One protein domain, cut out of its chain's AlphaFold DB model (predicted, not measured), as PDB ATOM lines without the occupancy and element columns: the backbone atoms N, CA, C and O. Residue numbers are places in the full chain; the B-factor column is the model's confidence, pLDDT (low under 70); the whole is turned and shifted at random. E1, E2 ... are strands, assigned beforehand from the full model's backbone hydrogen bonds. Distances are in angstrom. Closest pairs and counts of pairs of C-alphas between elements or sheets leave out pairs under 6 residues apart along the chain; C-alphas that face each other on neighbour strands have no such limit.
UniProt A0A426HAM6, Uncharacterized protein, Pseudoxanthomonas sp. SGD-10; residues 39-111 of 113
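This is residues 39 to 111 of the 113 residues of an uncharacterized protein of Pseudoxanthomonas sp. SGD-10 (UniProt A0A426HAM6). You meet a strongly twisted sheet, E2 E3 E4 E5, an antiparallel meander, each strand beside the one before; little E1 sits away from it. The printed part has 73 residues, no named helix and five named strands, E1 to E5 in order; the class is all strand, with under half of the residues, 30, in named strands. It is compact, with radius of gyration of the C-alphas 11.4 A and spans of 31 by 27 by 18 A.

Find E1, residues 47 to 49, from C-alpha 47 at (54.532, 35.497, 105.371). E2, residues 67 to 74, spans 20.4 A and bends by 62 degrees at residue 71. E3 is residues 77 to 82, 16.4 A; E4 94 to 99, 16.3 A; E5 104 to 110, 18.0 A, ending at (65.245, 59.262, 95.202).

E1 is apart from E2 to E5. Look for hairpins within hydrogen-bond range: E2 and E3 at N 71 and O 79, 2.8 A; E3 and E4 at N 80 and O 96, 2.8 A; E4 and E5 at N 95 and O 109, 2.8 A.

Links E1 to E2 and E3 to E4 are long. The printed part has no cut; no printed residue is under 70 in pLDDT.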
ATOM      1  N   VAL A  39      57.298  38.592 101.754       97.88
ATOM      2  CA  VAL A  39      55.970  39.009 101.298       97.88
ATOM      3  C   VAL A  39      54.990  38.804 102.442       97.88
ATOM      4  O   VAL A  39      54.958  37.715 103.015       97.88
ATOM      5  N   LEU A  40      54.182  39.819 102.742       97.06
ATOM      6  CA  LEU A  40      53.041  39.690 103.640       97.06
ATOM      7  C   LEU A  40      51.766  39.551 102.807       97.06
ATOM      8  O   LEU A  40      51.401  40.459 102.059       97.06
ATOM      9  N   ASP A  41      51.082  38.422 102.954       94.12
ATOM     10  CA  ASP A  41      49.754  38.242 102.385       94.12
ATOM     11  C   ASP A  41      48.737  39.048 103.206       94.12
ATOM     12  O   ASP A  41      48.525  38.796 104.392       94.12
ATOM     13  N   ALA A  42      48.122  40.051 102.582       87.12
ATOM     14  CA  ALA A  42      47.230  40.972 103.281       87.12
ATOM     15  C   ALA A  42      45.908  40.325 103.739       87.12
ATOM     16  O   ALA A  42      45.274  40.851 104.651       87.12
ATOM     17  N   ALA A  43      45.486  39.215 103.123       91.62
ATOM     18  CA  ALA A  43      44.222  38.551 103.445       91.62
ATOM     19  C   ALA A  43      44.366  37.577 104.623       91.62
ATOM     20  O   ALA A  43      43.474  37.473 105.461       91.62
ATOM     21  N   THR A  44      45.489  36.868 104.683       95.19
ATOM     22  CA  THR A  44      45.743  35.799 105.659       95.19
ATOM     23  C   THR A  44      46.706  36.212 106.768       95.19
ATOM     24  O   THR A  44      46.753  35.563 107.810       95.19
ATOM     25  N   GLY A  45      47.497  37.267 106.556       93.00
ATOM     26  CA  GLY A  45      48.590  37.658 107.446       93.00
ATOM     27  C   GLY A  45      49.806  36.729 107.381       93.00
ATOM     28  O   GLY A  45      50.765  36.940 108.123       93.00
ATOM     29  N   ALA A  46      49.788  35.711 106.515       95.75
ATOM     30  CA  ALA A  46      50.902  34.790 106.350       95.75
ATOM     31  C   ALA A  46      52.097  35.480 105.680       95.75
ATOM     32  O   ALA A  46      51.934  36.370 104.837       95.75
ATOM     33  N   THR A  47      53.306  35.033 106.020       96.94
ATOM     34  CA  THR A  47      54.532  35.497 105.371       96.94
ATOM     35  C   THR A  47      55.137  34.420 104.485       96.94
ATOM     36  O   THR A  47      55.024  33.222 104.745       96.94
ATOM     37  N   SER A  48      55.778  34.848 103.402       96.25
ATOM     38  CA  SER A  48      56.484  33.951 102.488       96.25
ATOM     39  C   SER A  48      57.758  34.602 101.947       96.25
ATOM     40  O   SER A  48      57.866  35.833 101.930       96.25
ATOM     41  N   PRO A  49      58.755  33.812 101.514       95.56
ATOM     42  CA  PRO A  49      59.900  34.352 100.798       95.56
ATOM     43  C   PRO A  49      59.456  35.104  99.542       95.56
ATOM     44  O   PRO A  49      58.510  34.705  98.862       95.56
ATOM     45  N   VAL A  50      60.176  36.170  99.208       93.12
ATOM     46  CA  VAL A  50      60.046  36.806  97.897       93.12
ATOM     47  C   VAL A  50      60.484  35.806  96.823       93.12
ATOM     48  O   VAL A  50      61.544  35.193  96.945       93.12
ATOM     49  N   ALA A  51      59.648  35.619  95.800       87.00
ATOM     50  CA  ALA A  51      59.913  34.707  94.695       87.00
ATOM     51  C   ALA A  51      59.267  35.210  93.395       87.00
ATOM     52  O   ALA A  51      58.067  35.497  93.352       87.00
ATOM     53  N   GLY A  52      60.060  35.242  92.322       80.56
ATOM     54  CA  GLY A  52      59.621  35.585  90.968       80.56
ATOM     55  C   GLY A  52      59.829  37.057  90.581       80.56
ATOM     56  O   GLY A  52      60.128  37.891  91.425       80.56
ATOM     57  N   PRO A  53      59.659  37.401  89.293       79.62
ATOM     58  CA  PRO A  53      60.038  38.716  88.762       79.62
ATOM     59  C   PRO A  53      59.076  39.851  89.140       79.62
ATOM     60  O   PRO A  53      59.380  41.024  88.919       79.62
ATOM     61  N   ALA A  54      57.896  39.524  89.672       92.00
ATOM     62  CA  ALA A  54      56.878  40.503  90.020       92.00
ATOM     63  C   ALA A  54      57.096  41.040  91.441       92.00
ATOM     64  O   ALA A  54      57.030  40.293  92.417       92.00
ATOM     65  N   CYS A  55      57.272  42.354  91.561       95.88
ATOM     66  CA  CYS A  55      57.362  43.024  92.853       95.88
ATOM     67  C   CYS A  55      56.054  42.879  93.640       95.88
ATOM     68  O   CYS A  55      54.984  43.272  93.176       95.88
ATOM     69  N   ARG A  56      56.144  42.304  94.842       96.50
ATOM     70  CA  ARG A  56      55.005  42.096  95.748       96.50
ATOM     71  C   ARG A  56      54.908  43.244  96.752       96.50
ATOM     72  O   ARG A  56      55.898  43.929  97.013       96.50
ATOM     73  N   SER A  57      53.717  43.454  97.303       96.12
ATOM     74  CA  SER A  57      53.454  44.472  98.322       96.12
ATOM     75  C   SER A  57      52.290  44.031  99.221       96.12
ATOM     76  O   SER A  57      51.324  43.482  98.689       96.12
ATOM     77  N   PRO A  58      52.329  44.323 100.531       96.88
ATOM     78  CA  PRO A  58      53.473  44.875 101.255       96.88
ATOM     79  C   PRO A  58      54.604  43.846 101.420       96.88
ATOM     80  O   PRO A  58      54.381  42.634 101.422       96.88
ATOM     81  N   LEU A  59      55.830  44.349 101.553       98.06
ATOM     82  CA  LEU A  59      56.942  43.560 102.081       98.06
ATOM     83  C   LEU A  59      57.048  43.759 103.596       98.06
ATOM     84  O   LEU A  59      56.553  44.747 104.135       98.06
ATOM     85  N   LEU A  60      57.700  42.825 104.274       98.00
ATOM     86  CA  LEU A  60      57.842  42.783 105.722       98.00
ATOM     87  C   LEU A  60      59.306  42.550 106.106       98.00
ATOM     88  O   LEU A  60      59.953  41.654 105.555       98.00
ATOM     89  N   ASP A  61      59.817  43.321 107.065       97.94
ATOM     90  CA  ASP A  61      61.049  42.984 107.779       97.94
ATOM     91  C   ASP A  61      60.753  41.855 108.781       97.94
ATOM     92  O   ASP A  61      59.954  42.049 109.701       97.94
ATOM     93  N   PRO A  62      61.369  40.668 108.635       97.44
ATOM     94  CA  PRO A  62      61.090  39.536 109.513       97.44
ATOM     95  C   PRO A  62      61.617  39.706 110.944       97.44
ATOM     96  O   PRO A  62      61.277  38.897 111.803       97.44
ATOM     97  N   ARG A  63      62.470  40.704 111.213       97.06
ATOM     98  CA  ARG A  63      63.075  40.920 112.536       97.06
ATOM     99  C   ARG A  63      62.146  41.681 113.475       97.06
ATOM    100  O   ARG A  63      62.123  41.385 114.664       97.06
ATOM    101  N   ASP A  64      61.409  42.659 112.946       95.25
ATOM    102  CA  ASP A  64      60.604  43.586 113.753       95.25
ATOM    103  C   ASP A  64      59.190  43.861 113.212       95.25
ATOM    104  O   ASP A  64      58.416  44.582 113.840       95.25
ATOM    105  N   GLY A  65      58.829  43.280 112.064       95.31
ATOM    106  CA  GLY A  65      57.508  43.434 111.461       95.31
ATOM    107  C   GLY A  65      57.290  44.759 110.726       95.31
ATOM    108  O   GLY A  65      56.150  45.068 110.369       95.31
ATOM    109  N   THR A  66      58.340  45.548 110.471       97.00
ATOM    110  CA  THR A  66      58.231  46.771 109.666       97.00
ATOM    111  C   THR A  66      57.674  46.446 108.282       97.00
ATOM    112  O   THR A  66      58.244  45.649 107.539       97.00
ATOM    113  N   ARG A  67      56.576  47.107 107.903       97.62
ATOM    114  CA  ARG A  67      55.949  46.960 106.584       97.62
ATOM    115  C   ARG A  67      56.493  47.978 105.600       97.62
ATOM    116  O   ARG A  67      56.614  49.162 105.926       97.62
ATOM    117  N   LEU A  68      56.780  47.515 104.388       98.12
ATOM    118  CA  LEU A  68      57.169  48.350 103.264       98.12
ATOM    119  C   LEU A  68      56.091  48.326 102.186       98.12
ATOM    120  O   LEU A  68      55.700  47.264 101.698       98.12
ATOM    121  N   ARG A  69      55.675  49.514 101.761       97.44
ATOM    122  CA  ARG A  69      54.749  49.713 100.649       97.44
ATOM    123  C   ARG A  69      55.527  49.947  99.362       97.44
ATOM    124  O   ARG A  69      56.443  50.771  99.337       97.44
ATOM    125  N   LEU A  70      55.138  49.258  98.291       97.50
ATOM    126  CA  LEU A  70      55.681  49.492  96.954       97.50
ATOM    127  C   LEU A  70      55.228  50.859  96.423       97.50
ATOM    128  O   LEU A  70      54.037  51.165  96.421       97.50
ATOM    129  N   LEU A  71      56.175  51.664  95.947       96.50
ATOM    130  CA  LEU A  71      55.924  52.944  95.282       96.50
ATOM    131  C   LEU A  71      55.879  52.793  93.759       96.50
ATOM    132  O   LEU A  71      54.998  53.338  93.106       96.50
ATOM    133  N   ARG A  72      56.846  52.068  93.187       95.31
ATOM    134  CA  ARG A  72      56.958  51.805  91.742       95.31
ATOM    135  C   ARG A  72      57.835  50.584  91.487       95.31
ATOM    136  O   ARG A  72      58.685  50.263  92.314       95.31
ATOM    137  N   SER A  73      57.657  49.928  90.340       95.19
ATOM    138  CA  SER A  73      58.478  48.777  89.935       95.19
ATOM    139  C   SER A  73      58.782  48.744  88.433       95.19
ATOM    140  O   SER A  73      58.001  49.249  87.629       95.19
ATOM    141  N   THR A  74      59.952  48.217  88.070       92.81
ATOM    142  CA  THR A  74      60.371  47.939  86.685       92.81
ATOM    143  C   THR A  74      61.449  46.876  86.672       92.81
ATOM    144  O   THR A  74      62.294  46.857  87.561       92.81
ATOM    145  N   GLY A  75      61.449  46.009  85.660       91.62
ATOM    146  CA  GLY A  75      62.569  45.101  85.398       91.62
ATOM    147  C   GLY A  75      63.012  44.253  86.599       91.62
ATOM    148  O   GLY A  75      64.205  44.032  86.762       91.62
ATOM    149  N   GLY A  76      62.083  43.828  87.463       94.62
ATOM    150  CA  GLY A  76      62.403  43.062  88.676       94.62
ATOM    151  C   GLY A  76      62.963  43.891  89.838       94.62
ATOM    152  O   GLY A  76      63.434  43.323  90.814       94.62
ATOM    153  N   LEU A  77      62.905  45.220  89.761       96.12
ATOM    154  CA  LEU A  77      63.291  46.147  90.821       96.12
ATOM    155  C   LEU A  77      62.055  46.867  91.351       96.12
ATOM    156  O   LEU A  77      61.228  47.346  90.569       96.12
ATOM    157  N   GLY A  78      61.953  46.994  92.670       96.81
ATOM    158  CA  GLY A  78      60.888  47.741  93.331       96.81
ATOM    159  C   GLY A  78      61.455  48.816  94.245       96.81
ATOM    160  O   GLY A  78      62.409  48.566  94.977       96.81
ATOM    161  N   ASP A  79      60.856  50.003  94.210       97.75
ATOM    162  CA  ASP A  79      61.132  51.083  95.157       97.75
ATOM    163  C   ASP A  79      60.089  51.048  96.256       97.75
ATOM    164  O   ASP A  79      58.896  51.174  95.981       97.75
ATOM    165  N   TYR A  80      60.536  50.906  97.494       97.81
ATOM    166  CA  TYR A  80      59.674  50.723  98.644       97.81
ATOM    167  C   TYR A  80      59.877  51.825  99.677       97.81
ATOM    168  O   TYR A  80      60.979  52.346  99.847       97.81
ATOM    169  N   THR A  81      58.814  52.155 100.404       97.69
ATOM    170  CA  THR A  81      58.885  53.047 101.564       97.69
ATOM    171  C   THR A  81      58.347  52.349 102.811       97.69
ATOM    172  O   THR A  81      57.332  51.649 102.709       97.69
ATOM    173  N   PRO A  82      58.986  52.508 103.983       96.88
ATOM    174  CA  PRO A  82      58.382  52.117 105.251       96.88
ATOM    175  C   PRO A  82      57.027  52.807 105.457       96.88
ATOM    176  O   PRO A  82      56.876  53.996 105.180       96.88
ATOM    177  N   GLU A  83      56.028  52.077 105.951       94.94
ATOM    178  CA  GLU A  83      54.676  52.631 106.126       94.94
ATOM    179  C   GLU A  83      54.545  53.605 107.304       94.94
ATOM    180  O   GLU A  83      53.624  54.418 107.313       94.94
ATOM    181  N   THR A  84      55.443  53.529 108.288       89.31
ATOM    182  CA  THR A  84      55.354  54.291 109.541       89.31
ATOM    183  C   THR A  84      56.344  55.453 109.579       89.31
ATOM    184  O   THR A  84      55.973  56.600 109.341       89.31
ATOM    185  N   THR A  85      57.609  55.173 109.879       88.44
ATOM    186  CA  THR A  85      58.687  56.162 109.983       88.44
ATOM    187  C   THR A  85      59.824  55.809 109.034       88.44
ATOM    188  O   THR A  85      60.013  54.626 108.736       88.44
ATOM    189  N   PRO A  86      60.631  56.794 108.595       90.38
ATOM    190  CA  PRO A  86      61.869  56.498 107.889       90.38
ATOM    191  C   PRO A  86      62.718  55.513 108.698       90.38
ATOM    192  O   PRO A  86      62.855  55.636 109.917       90.38
ATOM    193  N   ARG A  87      63.232  54.500 108.010       95.75
ATOM    194  CA  ARG A  87      64.029  53.400 108.558       95.75
ATOM    195  C   ARG A  87      65.143  53.067 107.579       95.75
ATOM    196  O   ARG A  87      65.151  53.563 106.454       95.75
ATOM    197  N   TYR A  88      66.072  52.227 108.012       97.31
ATOM    198  CA  TYR A  88      67.180  51.738 107.194       97.31
ATOM    199  C   TYR A  88      68.147  52.822 106.701       97.31
ATOM    200  O   TYR A  88      68.710  52.704 105.618       97.31
ATOM    201  N   GLY A  89      68.304  53.914 107.454       96.19
ATOM    202  CA  GLY A  89      69.121  55.067 107.048       96.19
ATOM    203  C   GLY A  89      68.477  55.980 105.998       96.19
ATOM    204  O   GLY A  89      69.081  56.975 105.607       96.19
ATOM    205  N   LEU A  90      67.246  55.693 105.559       96.50
ATOM    206  CA  LEU A  90      66.551  56.507 104.564       96.50
ATOM    207  C   LEU A  90      66.112  57.854 105.142       96.50
ATOM    208  O   LEU A  90      65.563  57.937 106.243       96.50
ATOM    209  N   SER A  91      66.247  58.905 104.338       94.06
ATOM    210  CA  SER A  91      65.528  60.162 104.551       94.06
ATOM    211  C   SER A  91      64.099  60.097 103.997       94.06
ATOM    212  O   SER A  91      63.766  59.252 103.168       94.06
ATOM    213  N   ALA A  92      63.256  61.065 104.368       90.75
ATOM    214  CA  ALA A  92      61.882  61.183 103.861       90.75
ATOM    215  C   ALA A  92      61.776  61.401 102.334       90.75
ATOM    216  O   ALA A  92      60.687  61.312 101.774       90.75
ATOM    217  N   ARG A  93      62.887  61.719 101.655       93.44
ATOM    218  CA  ARG A  93      62.950  61.925 100.196       93.44
ATOM    219  C   ARG A  93      63.530  60.721  99.453       93.44
ATOM    220  O   ARG A  93      63.781  60.820  98.253       93.44
ATOM    221  N   GLN A  94      63.779  59.619 100.152       96.38
ATOM    222  CA  GLN A  94      64.362  58.412  99.589       96.38
ATOM    223  C   GLN A  94      63.404  57.229  99.697       96.38
ATOM    224  O   GLN A  94      62.529  57.180 100.557       96.38
ATOM    225  N   ALA A  95      63.604  56.266  98.807       97.44
ATOM    226  CA  ALA A  95      62.995  54.949  98.853       97.44
ATOM    227  C   ALA A  95      64.095  53.883  98.930       97.44
ATOM    228  O   ALA A  95      65.230  54.109  98.502       97.44
ATOM    229  N   LEU A  96      63.746  52.716  99.463       98.25
ATOM    230  CA  LEU A  96      64.595  51.534  99.460       98.25
ATOM    231  C   LEU A  96      64.367  50.763  98.165       98.25
ATOM    232  O   LEU A  96      63.260  50.271  97.935       98.25
ATOM    233  N   ARG A  97      65.393  50.624  97.327       98.06
ATOM    234  CA  ARG A  97      65.312  49.734  96.170       98.06
ATOM    235  C   ARG A  97      65.586  48.296  96.593       98.06
ATOM    236  O   ARG A  97      66.594  48.028  97.242       98.06
ATOM    237  N   ILE A  98      64.712  47.381  96.191       98.19
ATOM    238  CA  ILE A  98      64.777  45.948  96.491       98.19
ATOM    239  C   ILE A  98      64.729  45.156  95.177       98.19
ATOM    240  O   ILE A  98      63.965  45.501  94.272       98.19
ATOM    241  N   ASP A  99      65.535  44.096  95.079       97.25
ATOM    242  CA  ASP A  99      65.414  43.079  94.028       97.25
ATOM    243  C   ASP A  99      64.182  42.211  94.299       97.25
ATOM    244  O   ASP A  99      64.108  41.478  95.289       97.25
ATOM    245  N   CYS A 100      63.205  42.281  93.403       96.81
ATOM    246  CA  CYS A 100      61.927  41.599  93.537       96.81
ATOM    247  C   CYS A 100      62.014  40.088  93.334       96.81
ATOM    248  O   CYS A 100      61.056  39.404  93.670       96.81
ATOM    249  N   ASN A 101      63.142  39.560  92.849       96.25
ATOM    250  CA  ASN A 101      63.356  38.119  92.749       96.25
ATOM    251  C   ASN A 101      63.817  37.506  94.075       96.25
ATOM    252  O   ASN A 101      63.567  36.328  94.320       96.25
ATOM    253  N   THR A 102      64.509  38.286  94.911       96.69
ATOM    254  CA  THR A 102      65.217  37.781  96.100       96.69
ATOM    255  C   THR A 102      64.755  38.413  97.411       96.69
ATOM    256  O   THR A 102      64.983  37.847  98.482       96.69
ATOM    257  N   GLY A 103      64.113  39.583  97.354       97.19
ATOM    258  CA  GLY A 103      63.765  40.382  98.526       97.19
ATOM    259  C   GLY A 103      64.967  41.076  99.166       97.19
ATOM    260  O   GLY A 103      64.855  41.550 100.295       97.19
ATOM    261  N   ILE A 104      66.118  41.124  98.492       98.00
ATOM    262  CA  ILE A 104      67.342  41.752  99.002       98.00
ATOM    263  C   ILE A 104      67.324  43.246  98.670       98.00
ATOM    264  O   ILE A 104      67.070  43.643  97.530       98.00
ATOM    265  N   ALA A 105      67.602  44.086  99.667       98.06
ATOM    266  CA  ALA A 105      67.785  45.515  99.456       98.06
ATOM    267  C   ALA A 105      69.092  45.804  98.706       98.06
ATOM    268  O   ALA A 105      70.144  45.256  99.024       98.06
ATOM    269  N   ILE A 106      69.006  46.700  97.727       98.00
ATOM    270  CA  ILE A 106      70.117  47.102  96.861       98.00
ATOM    271  C   ILE A 106      70.716  48.431  97.335       98.00
ATOM    272  O   ILE A 106      71.931  48.592  97.333       98.00
ATOM    273  N   GLY A 107      69.878  49.399  97.714       98.06
ATOM    274  CA  GLY A 107      70.342  50.732  98.101       98.06
ATOM    275  C   GLY A 107      69.230  51.768  98.168       98.06
ATOM    276  O   GLY A 107      68.081  51.497  97.809       98.06
ATOM    277  N   ALA A 108      69.585  52.970  98.615       97.75
ATOM    278  CA  ALA A 108      68.680  54.110  98.623       97.75
ATOM    279  C   ALA A 108      68.586  54.729  97.223       97.75
ATOM    280  O   ALA A 108      69.572  54.807  96.491       97.75
ATOM    281  N   VAL A 109      67.401  55.209  96.863       96.94
ATOM    282  CA  VAL A 109      67.140  55.956  95.624       96.94
ATOM    283  C   VAL A 109      66.259  57.163  95.926       96.94
ATOM    284  O   VAL A 109      65.556  57.148  96.940       96.94
ATOM    285  N   PRO A 110      66.239  58.205  95.079       95.62
ATOM    286  CA  PRO A 110      65.245  59.262  95.202       95.62
ATOM    287  C   PRO A 110      63.828  58.677  95.161       95.62
ATOM    288  O   PRO A 110      63.504  57.862  94.289       95.62
ATOM    289  N   ALA A 111      62.981  59.089  96.102       91.06
ATOM    290  CA  ALA A 111      61.572  58.731  96.062       91.06
ATOM    291  C   ALA A 111      60.917  59.360  94.813       91.06
ATOM    292  O   ALA A 111      61.252  60.499  94.459       91.06
TER     293      ALA A 111